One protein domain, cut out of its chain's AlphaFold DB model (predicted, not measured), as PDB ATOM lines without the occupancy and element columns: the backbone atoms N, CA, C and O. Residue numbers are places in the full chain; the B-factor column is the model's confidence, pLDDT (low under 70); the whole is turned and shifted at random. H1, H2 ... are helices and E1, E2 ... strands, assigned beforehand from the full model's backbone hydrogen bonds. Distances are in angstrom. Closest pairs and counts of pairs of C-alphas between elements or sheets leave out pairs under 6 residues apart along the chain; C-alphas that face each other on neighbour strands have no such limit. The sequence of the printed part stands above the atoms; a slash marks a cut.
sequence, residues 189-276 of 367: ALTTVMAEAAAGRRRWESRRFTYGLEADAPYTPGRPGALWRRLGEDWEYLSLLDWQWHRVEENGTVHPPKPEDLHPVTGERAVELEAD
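Overview. This is residues 189 to 276 of the 367 residues of an uncharacterized protein of Streptomyces netropsis (UniProt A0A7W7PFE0). A twisted sheet of five strands has one short helix, H2, over one of its faces, while the long link of residues 248 to 262 crosses the opposite face from one edge strand, E4, to the other, E5. The long helix H1 is an arm on this compact body: its residues 189 to 201 stand free and stick out. The printed part has 88 residues with two named helices and five named strands, in the order H1 E1 E2 E3 E4 E5 H2; the class is mixed, helices and strands, and the sheet, E4 E3 E2 E1 E5, is antiparallel throughout. The whole is only just compact, close to loose, with a radius of gyration of the C-alphas of 14.0 A, and the arm helps make it elongated, spanning 45 by 28 by 24 A.

Arrangement. The sheet runs, strand beside strand, E4, residues 245 to 247, E3, residues 234 to 238, E2, residues 226 to 231, E1, residues 210 to 214, and E5, residues 263 to 265. E1 E2 E3 E4 form a meander, each strand the antiparallel neighbour of the one before, and each successive two are a hairpin. Between E2 and E1, at 156 degrees, N 212 and O 228 are 2.9 A apart, within hydrogen-bond range. Between E3 and E2, at 152 degrees, N 236 and O 229 are 2.9 A apart. Between E4 and E3, N 246 and O 237 are 2.9 A apart. Between E1 and E5, at 138 degrees, N 213 and O 263 are 2.8 A apart. The sheet is only just strongly twisted, its C-alphas lying up to 4.1 A off its best plane. H2, residues 267 to 275, is on the sheet at a height over the sheet of 9.5 A. It lies over E2 and, only just, over E1, with 3 of its C-alphas there. On the local plane it runs slantwise to the strands, at 42 degrees to E2. H1, residues 189 to 206, is not on the sheet. With residues 202 to 206 alone it touches H2, at a steep tilt of 57 degrees, opposite ways; the closest C-alphas, of Ser 206 and Gly 267, are 4.7 A apart. In H1 and H2 every O i to N i+4 pair is within hydrogen-bond range.

Along the chain. E2 is 17.2 A from first to last C-alpha, E3 13.8 A, E1 13.6 A, E4 6.9 A and E5 6.6 A. H1 is 25.7 A long and begins at C-alpha 189, (-8.235, 42.505, 18.047). H2 is 12.4 A long and ends at C-alpha 275, (14.049, 38.749, 24.094).

Size, cuts and confidence. The two C-alphas farthest apart, of Ala 189 and Ala 217, are 46.3 A apart. The printed part has no cut. The links E1 to E2, 11 residues, and E4 to E5, 15 residues, are long. The mean pLDDT of the printed part is 90.5, and no printed residue is under 70.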
ATOM      1  N   ALA A 189      -7.908  43.895  17.750       89.44
ATOM      2  CA  ALA A 189      -8.235  42.505  18.047       89.44
ATOM      3  C   ALA A 189      -7.431  41.536  17.167       89.44
ATOM      4  O   ALA A 189      -6.873  40.557  17.671       89.44
ATOM      5  N   LEU A 190      -7.303  41.820  15.864       90.44
ATOM      6  CA  LEU A 190      -6.501  41.000  14.954       90.44
ATOM      7  C   LEU A 190      -5.026  40.970  15.376       90.44
ATOM      8  O   LEU A 190      -4.438  39.894  15.497       90.44
ATOM      9  N   THR A 191      -4.443  42.138  15.649       92.31
ATOM     10  CA  THR A 191      -3.063  42.269  16.132       92.31
ATOM     11  C   THR A 191      -2.852  41.480  17.425       92.31
ATOM     12  O   THR A 191      -1.858  40.761  17.559       92.31
ATOM     13  N   THR A 192      -3.812  41.542  18.349       92.50
ATOM     14  CA  THR A 192      -3.781  40.789  19.611       92.50
ATOM     15  C   THR A 192      -3.756  39.282  19.363       92.50
ATOM     16  O   THR A 192      -2.863  38.586  19.849       92.50
ATOM     17  N   VAL A 193      -4.669  38.772  18.532       93.00
ATOM     18  CA  VAL A 193      -4.726  37.345  18.175       93.00
ATOM     19  C   VAL A 193      -3.433  36.894  17.490       93.00
ATOM     20  O   VAL A 193      -2.908  35.816  17.781       93.00
ATOM     21  N   MET A 194      -2.869  37.717  16.604       92.81
ATOM     22  CA  MET A 194      -1.592  37.427  15.950       92.81
ATOM     23  C   MET A 194      -0.436  37.344  16.954       92.81
ATOM     24  O   MET A 194       0.391  36.426  16.864       92.81
ATOM     25  N   ALA A 195      -0.384  38.259  17.924       87.94
ATOM     26  CA  ALA A 195       0.620  38.263  18.982       87.94
ATOM     27  C   ALA A 195       0.497  37.027  19.891       87.94
ATOM     28  O   ALA A 195       1.503  36.370  20.183       87.94
ATOM     29  N   GLU A 196      -0.723  36.652  20.277       89.88
ATOM     30  CA  GLU A 196      -0.995  35.439  21.054       89.88
ATOM     31  C   GLU A 196      -0.607  34.170  20.296       89.88
ATOM     32  O   GLU A 196       0.041  33.285  20.864       89.88
ATOM     33  N   ALA A 197      -0.934  34.092  19.005       90.44
ATOM     34  CA  ALA A 197      -0.548  32.978  18.149       90.44
ATOM     35  C   ALA A 197       0.981  32.869  18.022       90.44
ATOM     36  O   ALA A 197       1.535  31.770  18.109       90.44
ATOM     37  N   ALA A 198       1.684  33.996  17.870       86.12
ATOM     38  CA  ALA A 198       3.145  34.030  17.856       86.12
ATOM     39  C   ALA A 198       3.747  33.581  19.199       86.12
ATOM     40  O   ALA A 198       4.677  32.773  19.219       86.12
ATOM     41  N   ALA A 199       3.192  34.037  20.324       83.81
ATOM     42  CA  ALA A 199       3.606  33.592  21.652       83.81
ATOM     43  C   ALA A 199       3.319  32.095  21.876       83.81
ATOM     44  O   ALA A 199       4.130  31.389  22.478       83.81
ATOM     45  N   GLY A 200       2.195  31.592  21.361       85.94
ATOM     46  CA  GLY A 200       1.834  30.177  21.375       85.94
ATOM     47  C   GLY A 200       2.840  29.308  20.622       85.94
ATOM     48  O   GLY A 200       3.284  28.298  21.171       85.94
ATOM     49  N   ARG A 201       3.261  29.733  19.421       86.25
ATOM     50  CA  ARG A 201       4.320  29.057  18.650       86.25
ATOM     51  C   ARG A 201       5.634  28.995  19.427       86.25
ATOM     52  O   ARG A 201       6.148  27.898  19.622       86.25
ATOM     53  N   ARG A 202       6.098  30.124  19.982       82.19
ATOM     54  CA  ARG A 202       7.328  30.176  20.799       82.19
ATOM     55  C   ARG A 202       7.287  29.218  21.994       82.19
ATOM     56  O   ARG A 202       8.243  28.486  22.226       82.19
ATOM     57  N   ARG A 203       6.170  29.173  22.733       83.62
ATOM     58  CA  ARG A 203       5.996  28.241  23.868       83.62
ATOM     59  C   ARG A 203       6.002  26.775  23.444       83.62
ATOM     60  O   ARG A 203       6.438  25.916  24.203       83.62
ATOM     61  N   TRP A 204       5.442  26.466  22.281       86.62
ATOM     62  CA  TRP A 204       5.429  25.099  21.777       86.62
ATOM     63  C   TRP A 204       6.822  24.659  21.316       86.62
ATOM     64  O   TRP A 204       7.248  23.555  21.651       86.62
ATOM     65  N   GLU A 205       7.556  25.533  20.625       84.19
ATOM     66  CA  GLU A 205       8.945  25.283  20.228       84.19
ATOM     67  C   GLU A 205       9.842  25.098  21.454       84.19
ATOM     68  O   GLU A 205      10.556  24.101  21.538       84.19
ATOM     69  N   SER A 206       9.725  25.962  22.468       85.06
ATOM     70  CA  SER A 206      10.567  25.891  23.668       85.06
ATOM     71  C   SER A 206      10.365  24.639  24.524       85.06
ATOM     72  O   SER A 206      11.223  24.300  25.335       85.06
ATOM     73  N   ARG A 207       9.266  23.902  24.330       88.06
ATOM     74  CA  ARG A 207       9.032  22.605  24.986       88.06
ATOM     75  C   ARG A 207       9.708  21.433  24.283       88.06
ATOM     76  O   ARG A 207       9.796  20.360  24.873       88.06
ATOM     77  N   ARG A 208      10.131  21.596  23.027       92.19
ATOM     78  CA  ARG A 208      10.763  20.522  22.247       92.19
ATOM     79  C   ARG A 208      12.265  20.438  22.465       92.19
ATOM     80  O   ARG A 208      12.819  19.351  22.352       92.19
ATOM     81  N   PHE A 209      12.903  21.556  22.785       93.56
ATOM     82  CA  PHE A 209      14.349  21.625  22.929       93.56
ATOM     83  C   PHE A 209      14.793  21.566  24.390       93.56
ATOM     84  O   PHE A 209      14.107  22.034  25.297       93.56
ATOM     85  N   THR A 210      15.990  21.026  24.605       94.75
ATOM     86  CA  THR A 210      16.749  21.249  25.842       94.75
ATOM     87  C   THR A 210      17.672  22.440  25.631       94.75
ATOM     88  O   THR A 210      18.354  22.485  24.610       94.75
ATOM     89  N   TYR A 211      17.711  23.377  26.576       95.69
ATOM     90  CA  TYR A 211      18.494  24.607  26.461       95.69
ATOM     91  C   TYR A 211      19.669  24.630  27.439       95.69
ATOM     92  O   TYR A 211      19.569  24.120  28.560       95.69
ATOM     93  N   GLY A 212      20.762  25.269  27.029       95.62
ATOM     94  CA  GLY A 212      21.940  25.474  27.860       95.62
ATOM     95  C   GLY A 212      22.656  26.783  27.542       95.62
ATOM     96  O   GLY A 212      22.626  27.263  26.410       95.62
ATOM     97  N   LEU A 213      23.281  27.369  28.559       95.56
ATOM     98  CA  LEU A 213      24.086  28.580  28.448       95.56
ATOM     99  C   LEU A 213      25.564  28.245  28.530       95.56
ATOM    100  O   LEU A 213      25.992  27.537  29.440       95.56
ATOM    101  N   GLU A 214      26.343  28.847  27.643       92.81
ATOM    102  CA  GLU A 214      27.782  28.934  27.837       92.81
ATOM    103  C   GLU A 214      28.062  30.123  28.762       92.81
ATOM    104  O   GLU A 214      27.833  31.281  28.396       92.81
ATOM    105  N   ALA A 215      28.493  29.844  29.990       89.19
ATOM    106  CA  ALA A 215      28.663  30.857  31.029       89.19
ATOM    107  C   ALA A 215      29.957  30.678  31.838       89.19
ATOM    108  O   ALA A 215      30.034  31.120  32.984       89.19
ATOM    109  N   ASP A 216      30.978  30.079  31.224       83.00
ATOM    110  CA  ASP A 216      32.324  30.030  31.788       83.00
ATOM    111  C   ASP A 216      32.964  31.418  31.839       83.00
ATOM    112  O   ASP A 216      32.700  32.284  30.996       83.00
ATOM    113  N   ALA A 217      33.848  31.622  32.820       79.38
ATOM    114  CA  ALA A 217      34.547  32.887  33.013       79.38
ATOM    115  C   ALA A 217      35.197  33.365  31.693       79.38
ATOM    116  O   ALA A 217      35.894  32.596  31.031       79.38
ATOM    117  N   PRO A 218      34.999  34.636  31.299       84.00
ATOM    118  CA  PRO A 218      34.485  35.746  32.107       84.00
ATOM    119  C   PRO A 218      32.955  35.952  32.049       84.00
ATOM    120  O   PRO A 218      32.477  37.011  32.455       84.00
ATOM    121  N   TYR A 219      32.192  35.004  31.508       87.56
ATOM    122  CA  TYR A 219      30.730  35.057  31.436       87.56
ATOM    123  C   TYR A 219      30.092  34.482  32.703       87.56
ATOM    124  O   TYR A 219      30.760  33.891  33.548       87.56
ATOM    125  N   THR A 220      28.794  34.728  32.874       88.69
ATOM    126  CA  THR A 220      28.010  34.205  34.004       88.69
ATOM    127  C   THR A 220      26.601  33.848  33.533       88.69
ATOM    128  O   THR A 220      26.166  34.355  32.503       88.69
ATOM    129  N   PRO A 221      25.809  33.058  34.277       87.31
ATOM    130  CA  PRO A 221      24.416  32.793  33.900       87.31
ATOM    131  C   PRO A 221      23.537  34.057  33.800       87.31
ATOM    132  O   PRO A 221      22.507  34.051  33.127       87.31
ATOM    133  N   GLY A 222      23.930  35.148  34.471       86.06
ATOM    134  CA  GLY A 222      23.275  36.456  34.360       86.06
ATOM    135  C   GLY A 222      23.692  37.256  33.121       86.06
ATOM    136  O   GLY A 222      22.930  38.111  32.674       86.06
ATOM    137  N   ARG A 223      24.873  36.961  32.566       87.06
ATOM    138  CA  ARG A 223      25.449  37.569  31.359       87.06
ATOM    139  C   ARG A 223      26.174  36.481  30.543       87.06
ATOM    140  O   ARG A 223      27.405  36.381  30.622       87.06
ATOM    141  N   PRO A 224      25.415  35.595  29.875       92.25
ATOM    142  CA  PRO A 224      25.965  34.433  29.182       92.25
ATOM    143  C   PRO A 224      26.739  34.821  27.919       92.25
ATOM    144  O   PRO A 224      26.531  35.886  27.343       92.25
ATOM    145  N   GLY A 225      27.648  33.941  27.503       89.75
ATOM    146  CA  GLY A 225      28.438  34.098  26.284       89.75
ATOM    147  C   GLY A 225      27.776  33.508  25.040       89.75
ATOM    148  O   GLY A 225      28.085  33.958  23.947       89.75
ATOM    149  N   ALA A 226      26.888  32.522  25.199       93.75
ATOM    150  CA  ALA A 226      26.098  31.944  24.113       93.75
ATOM    151  C   ALA A 226      24.848  31.224  24.643       93.75
ATOM    152  O   ALA A 226      24.842  30.731  25.778       93.75
ATOM    153  N   LEU A 227      23.810  31.140  23.806       95.69
ATOM    154  CA  LEU A 227      22.625  30.314  24.037       95.69
ATOM    155  C   LEU A 227      22.618  29.140  23.065       95.69
ATOM    156  O   LEU A 227      22.674  29.333  21.850       95.69
ATOM    157  N   TRP A 228      22.470  27.940  23.611       96.38
ATOM    158  CA  TRP A 228      22.396  26.699  22.856       96.38
ATOM    159  C   TRP A 228      21.063  26.008  23.105       96.38
ATOM    160  O   TRP A 228      20.513  26.057  24.211       96.38
ATOM    161  N   ARG A 229      20.555  25.323  22.081       96.12
ATOM    162  CA  ARG A 229      19.415  24.418  22.198       96.12
ATOM    163  C   ARG A 229      19.677  23.137  21.420       96.12
ATOM    164  O   ARG A 229      20.383  23.151  20.418       96.12
ATOM    165  N   ARG A 230      19.105  22.026  21.877       94.94
ATOM    166  CA  ARG A 230      19.241  20.733  21.198       94.94
ATOM    167  C   ARG A 230      17.957  19.923  21.181       94.94
ATOM    168  O   ARG A 230      17.182  19.966  22.143       94.94
ATOM    169  N   LEU A 231      17.767  19.167  20.106       94.25
ATOM    170  CA  LEU A 231      16.688  18.198  19.933       94.25
ATOM    171  C   LEU A 231      17.313  16.844  19.582       94.25
ATOM    172  O   LEU A 231      17.669  16.587  18.440       94.25
ATOM    173  N   GLY A 232      17.476  15.979  20.584       90.81
ATOM    174  CA  GLY A 232      18.261  14.754  20.412       90.81
ATOM    175  C   GLY A 232      19.743  15.078  20.198       90.81
ATOM    176  O   GLY A 232      20.375  15.634  21.103       90.81
ATOM    177  N   GLU A 233      20.256  14.733  19.018       90.88
ATOM    178  CA  GLU A 233      21.641  14.987  18.585       90.88
ATOM    179  C   GLU A 233      21.788  16.290  17.784       90.88
ATOM    180  O   GLU A 233      22.905  16.771  17.602       90.88
ATOM    181  N   ASP A 234      20.677  16.891  17.343       93.62
ATOM    182  CA  ASP A 234      20.702  18.113  16.546       93.62
ATOM    183  C   ASP A 234      20.962  19.317  17.455       93.62
ATOM    184  O   ASP A 234      20.193  19.580  18.390       93.62
ATOM    185  N   TRP A 235      22.030  20.060  17.165       96.12
ATOM    186  CA  TRP A 235      22.423  21.254  17.909       96.12
ATOM    187  C   TRP A 235      22.147  22.530  17.134       96.12
ATOM    188  O   TRP A 235      22.473  22.660  15.952       96.12
ATOM    189  N   GLU A 236      21.621  23.507  17.861       96.38
ATOM    190  CA  GLU A 236      21.398  24.856  17.380       96.38
ATOM    191  C   GLU A 236      21.942  25.873  18.385       96.38
ATOM    192  O   GLU A 236      21.933  25.651  19.602       96.38
ATOM    193  N   TYR A 237      22.401  27.010  17.875       95.75
ATOM    194  CA  TYR A 237      22.808  28.153  18.682       95.75
ATOM    195  C   TYR A 237      22.096  29.419  18.224       95.75
ATOM    196  O   TYR A 237      21.736  29.553  17.054       95.75
ATOM    197  N   LEU A 238      21.885  30.348  19.153       94.94
ATOM    198  CA  LEU A 238      21.383  31.676  18.826       94.94
ATOM    199  C   LEU A 238      22.544  32.519  18.296       94.94
ATOM    200  O   LEU A 238      23.466  32.844  19.050       94.94
ATOM    201  N   SER A 239      22.500  32.881  17.015       93.44
ATOM    202  CA  SER A 239      23.426  33.860  16.456       93.44
ATOM    203  C   SER A 239      23.064  35.244  16.969       93.44
ATOM    204  O   SER A 239      21.956  35.739  16.766       93.44
ATOM    205  N   LEU A 240      24.026  35.920  17.590       90.56
ATOM    206  CA  LEU A 240      23.846  37.307  18.018       90.56
ATOM    207  C   LEU A 240      24.071  38.316  16.877       90.56
ATOM    208  O   LEU A 240      24.125  39.526  17.118       90.56
ATOM    209  N   LEU A 241      24.265  37.825  15.648       86.38
ATOM    210  CA  LEU A 241      24.536  38.639  14.465       86.38
ATOM    211  C   LEU A 241      23.255  38.977  13.720       86.38
ATOM    212  O   LEU A 241      23.005  40.148  13.445       86.38
ATOM    213  N   ASP A 242      22.454  37.957  13.426       90.75
ATOM    214  CA  ASP A 242      21.157  38.088  12.759       90.75
ATOM    215  C   ASP A 242      19.972  37.809  13.693       90.75
ATOM    216  O   ASP A 242      18.819  37.982  13.296       90.75
ATOM    217  N   TRP A 243      20.252  37.449  14.951       91.75
ATOM    218  CA  TRP A 243      19.253  37.113  15.958       91.75
ATOM    219  C   TRP A 243      18.411  35.887  15.592       91.75
ATOM    220  O   TRP A 243      17.223  35.821  15.919       91.75
ATOM    221  N   GLN A 244      19.012  34.923  14.889       93.06
ATOM    222  CA  GLN A 244      18.357  33.688  14.466       93.06
ATOM    223  C   GLN A 244      19.017  32.450  15.067       93.06
ATOM    224  O   GLN A 244      20.181  32.448  15.466       93.06
ATOM    225  N   TRP A 245      18.243  31.372  15.138       93.94
ATOM    226  CA  TRP A 245      18.748  30.059  15.508       93.94
ATOM    227  C   TRP A 245      19.398  29.399  14.296       93.94
ATOM    228  O   TRP A 245      18.738  29.201  13.277       93.94
ATOM    229  N   HIS A 246      20.670  29.031  14.425       95.75
ATOM    230  CA  HIS A 246      21.440  28.366  13.378       95.75
ATOM    231  C   HIS A 246      21.773  26.943  13.777       95.75
ATOM    232  O   HIS A 246      22.150  26.680  14.922       95.75
ATOM    233  N   ARG A 247      21.693  26.030  12.811       95.06
ATOM    234  CA  ARG A 247      22.144  24.651  12.986       95.06
ATOM    235  C   ARG A 247      23.654  24.581  12.904       95.06
ATOM    236  O   ARG A 247      24.275  25.157  12.011       95.06
ATOM    237  N   VAL A 248      24.247  23.822  13.817       93.19
ATOM    238  CA  VAL A 248      25.700  23.619  13.843       93.19
ATOM    239  C   VAL A 248      26.192  22.954  12.555       93.19
ATOM    240  O   VAL A 248      27.226  23.336  12.028       93.19
ATOM    241  N   GLU A 249      25.424  22.018  11.995       88.38
ATOM    242  CA  GLU A 249      25.788  21.307  10.759       88.38
ATOM    243  C   GLU A 249      25.857  22.216   9.524       88.38
ATOM    244  O   GLU A 249      26.635  21.965   8.604       88.38
ATOM    245  N   GLU A 250      25.058  23.283   9.505       87.25
ATOM    246  CA  GLU A 250      25.022  24.254   8.409       87.25
ATOM    247  C   GLU A 250      26.187  25.249   8.508       87.25
ATOM    248  O   GLU A 250      26.663  25.759   7.492       87.25
ATOM    249  N   ASN A 251      26.699  25.479   9.723       79.12
ATOM    250  CA  ASN A 251      27.854  26.329   9.973       79.12
ATOM    251  C   ASN A 251      29.095  25.491  10.319       79.12
ATOM    252  O   ASN A 251      29.416  25.269  11.484       79.12
ATOM    253  N   GLY A 252      29.862  25.101   9.296       78.69
ATOM    254  CA  GLY A 252      31.065  24.263   9.433       78.69
ATOM    255  C   GLY A 252      32.229  24.848  10.252       78.69
ATOM    256  O   GLY A 252      33.290  24.230  10.305       78.69
ATOM    257  N   THR A 253      32.068  26.027  10.860       84.31
ATOM    258  CA  THR A 253      33.056  26.644  11.765       84.31
ATOM    259  C   THR A 253      32.684  26.536  13.242       84.31
ATOM    260  O   THR A 253      33.537  26.758  14.101       84.31
ATOM    261  N   VAL A 254      31.433  26.183  13.546       90.38
ATOM    262  CA  VAL A 254      30.927  26.073  14.913       90.38
ATOM    263  C   VAL A 254      30.958  24.612  15.340       90.38
ATOM    264  O   VAL A 254      30.572  23.719  14.590       90.38
ATOM    265  N   HIS A 255      31.408  24.355  16.565       91.44
ATOM    266  CA  HIS A 255      31.368  23.028  17.167       91.44
ATOM    267  C   HIS A 255      30.420  23.037  18.363       91.44
ATOM    268  O   HIS A 255      30.429  24.009  19.123       91.44
ATOM    269  N   PRO A 256      29.605  21.984  18.544       91.25
ATOM    270  CA  PRO A 256      28.704  21.934  19.677       91.25
ATOM    271  C   PRO A 256      29.531  21.772  20.966       91.25
ATOM    272  O   PRO A 256      30.486  20.985  20.988       91.25
ATOM    273  N   PRO A 257      29.197  22.504  22.040       91.56
ATOM    274  CA  PRO A 257      29.834  22.335  23.338       91.56
ATOM    275  C   PRO A 257      29.456  20.976  23.934       91.56
ATOM    276  O   PRO A 257      28.445  20.369  23.561       91.56
ATOM    277  N   LYS A 258      30.244  20.490  24.897       91.06
ATOM    278  CA  LYS A 258      29.838  19.289  25.627       91.06
ATOM    279  C   LYS A 258      28.647  19.631  26.527       91.06
ATOM    280  O   LYS A 258      28.665  20.686  27.162       91.06
ATOM    281  N   PRO A 259      27.620  18.770  26.621       90.12
ATOM    282  CA  PRO A 259      26.455  19.030  27.464       90.12
ATOM    283  C   PRO A 259      26.795  19.363  28.920       90.12
ATOM    284  O   PRO A 259      26.109  20.178  29.528       90.12
ATOM    285  N   GLU A 260      27.835  18.739  29.474       91.31
ATOM    286  CA  GLU A 260      28.319  18.968  30.838       91.31
ATOM    287  C   GLU A 260      28.957  20.346  31.066       91.31
ATOM    288  O   GLU A 260      28.986  20.803  32.207       91.31
ATOM    289  N   ASP A 261      29.408  21.015  30.000       90.31
ATOM    290  CA  ASP A 261      30.011  22.352  30.052       90.31
ATOM    291  C   ASP A 261      28.938  23.462  29.968       90.31
ATOM    292  O   ASP A 261      29.227  24.647  30.128       90.31
ATOM    293  N   LEU A 262      27.671  23.101  29.719       94.12
ATOM    294  CA  LEU A 262      26.567  24.053  29.625       94.12
ATOM    295  C   LEU A 262      25.789  24.170  30.935       94.12
ATOM    296  O   LEU A 262      25.378  23.183  31.545       94.12
ATOM    297  N   HIS A 263      25.453  25.403  31.304       94.88
ATOM    298  CA  HIS A 263      24.520  25.665  32.392       94.88
ATOM    299  C   HIS A 263      23.081  25.432  31.907       94.88
ATOM    300  O   HIS A 263      22.617  26.171  31.034       94.88
ATOM    301  N   PRO A 264      22.344  24.443  32.446       95.25
ATOM    302  CA  PRO A 264      21.003  24.125  31.968       95.25
ATOM    303  C   PRO A 264      20.021  25.260  32.274       95.25
ATOM    304  O   PRO A 264      20.024  25.818  33.373       95.25
ATOM    305  N   VAL A 265      19.141  25.568  31.318       94.81
ATOM    306  CA  VAL A 265      18.069  26.560  31.495       94.81
ATOM    307  C   VAL A 265      16.729  26.041  30.989       94.81
ATOM    308  O   VAL A 265      16.655  25.175  30.117       94.81
ATOM    309  N   THR A 266      15.640  26.561  31.558       93.50
ATOM    310  CA  THR A 266      14.287  26.243  31.093       93.50
ATOM    311  C   THR A 266      14.018  26.908  29.743       93.50
ATOM    312  O   THR A 266      14.595  27.949  29.426       93.50
ATOM    313  N   GLY A 267      13.091  26.349  28.960       90.31
ATOM    314  CA  GLY A 267      12.653  26.975  27.708       90.31
ATOM    315  C   GLY A 267      12.066  28.377  27.915       90.31
ATOM    316  O   GLY A 267      12.264  29.252  27.082       90.31
ATOM    317  N   GLU A 268      11.402  28.628  29.048       89.12
ATOM    318  CA  GLU A 268      10.915  29.966  29.420       89.12
ATOM    319  C   GLU A 268      12.073  30.944  29.635       89.12
ATOM    320  O   GLU A 268      12.079  32.030  29.056       89.12
ATOM    321  N   ARG A 269      13.107  30.530  30.377       91.25
ATOM    322  CA  ARG A 269      14.296  31.354  30.590       91.25
ATOM    323  C   ARG A 269      15.061  31.611  29.289       91.25
ATOM    324  O   ARG A 269      15.588  32.702  29.107       91.25
ATOM    325  N   ALA A 270      15.112  30.639  28.383       91.81
ATOM    326  CA  ALA A 270      15.710  30.826  27.065       91.81
ATOM    327  C   ALA A 270      14.964  31.891  26.243       91.81
ATOM    328  O   ALA A 270      15.609  32.754  25.656       91.81
ATOM    329  N   VAL A 271      13.625  31.894  26.273       89.69
ATOM    330  CA  VAL A 271      12.802  32.921  25.605       89.69
ATOM    331  C   VAL A 271      13.031  34.310  26.207       89.69
ATOM    332  O   VAL A 271      13.127  35.285  25.467       89.69
ATOM    333  N   GLU A 272      13.161  34.425  27.532       90.31
ATOM    334  CA  GLU A 272      13.507  35.701  28.177       90.31
ATOM    335  C   GLU A 272      14.876  36.228  27.732       90.31
ATOM    336  O   GLU A 272      15.046  37.428  27.526       90.31
ATOM    337  N   LEU A 273      15.859  35.336  27.599       91.06
ATOM    338  CA  LEU A 273      17.206  35.700  27.168       91.06
ATOM    339  C   LEU A 273      17.256  36.045  25.671       91.06
ATOM    340  O   LEU A 273      17.962  36.975  25.295       91.06
ATOM    341  N   GLU A 274      16.476  35.361  24.831       90.62
ATOM    342  CA  GLU A 274      16.295  35.696  23.410       90.62
ATOM    343  C   GLU A 274      15.577  37.047  23.220       90.62
ATOM    344  O   GLU A 274      15.829  37.762  22.255       90.62
ATOM    345  N   ALA A 275      14.696  37.439  24.142       89.50
ATOM    346  CA  ALA A 275      14.049  38.749  24.094       89.50
ATOM    347  C   ALA A 275      14.983  39.894  24.536       89.50
ATOM    348  O   ALA A 275      14.803  41.038  24.117       89.50
ATOM    349  N   ASP A 276      15.986  39.605  25.369       90.56
ATOM    350  CA  ASP A 276      16.882  40.602  25.956       90.56
ATOM    351  C   ASP A 276      18.228  40.665  25.225       90.56
ATOM    352  O   ASP A 276      19.241  40.135  25.683       90.56
TER     353      ASP A 276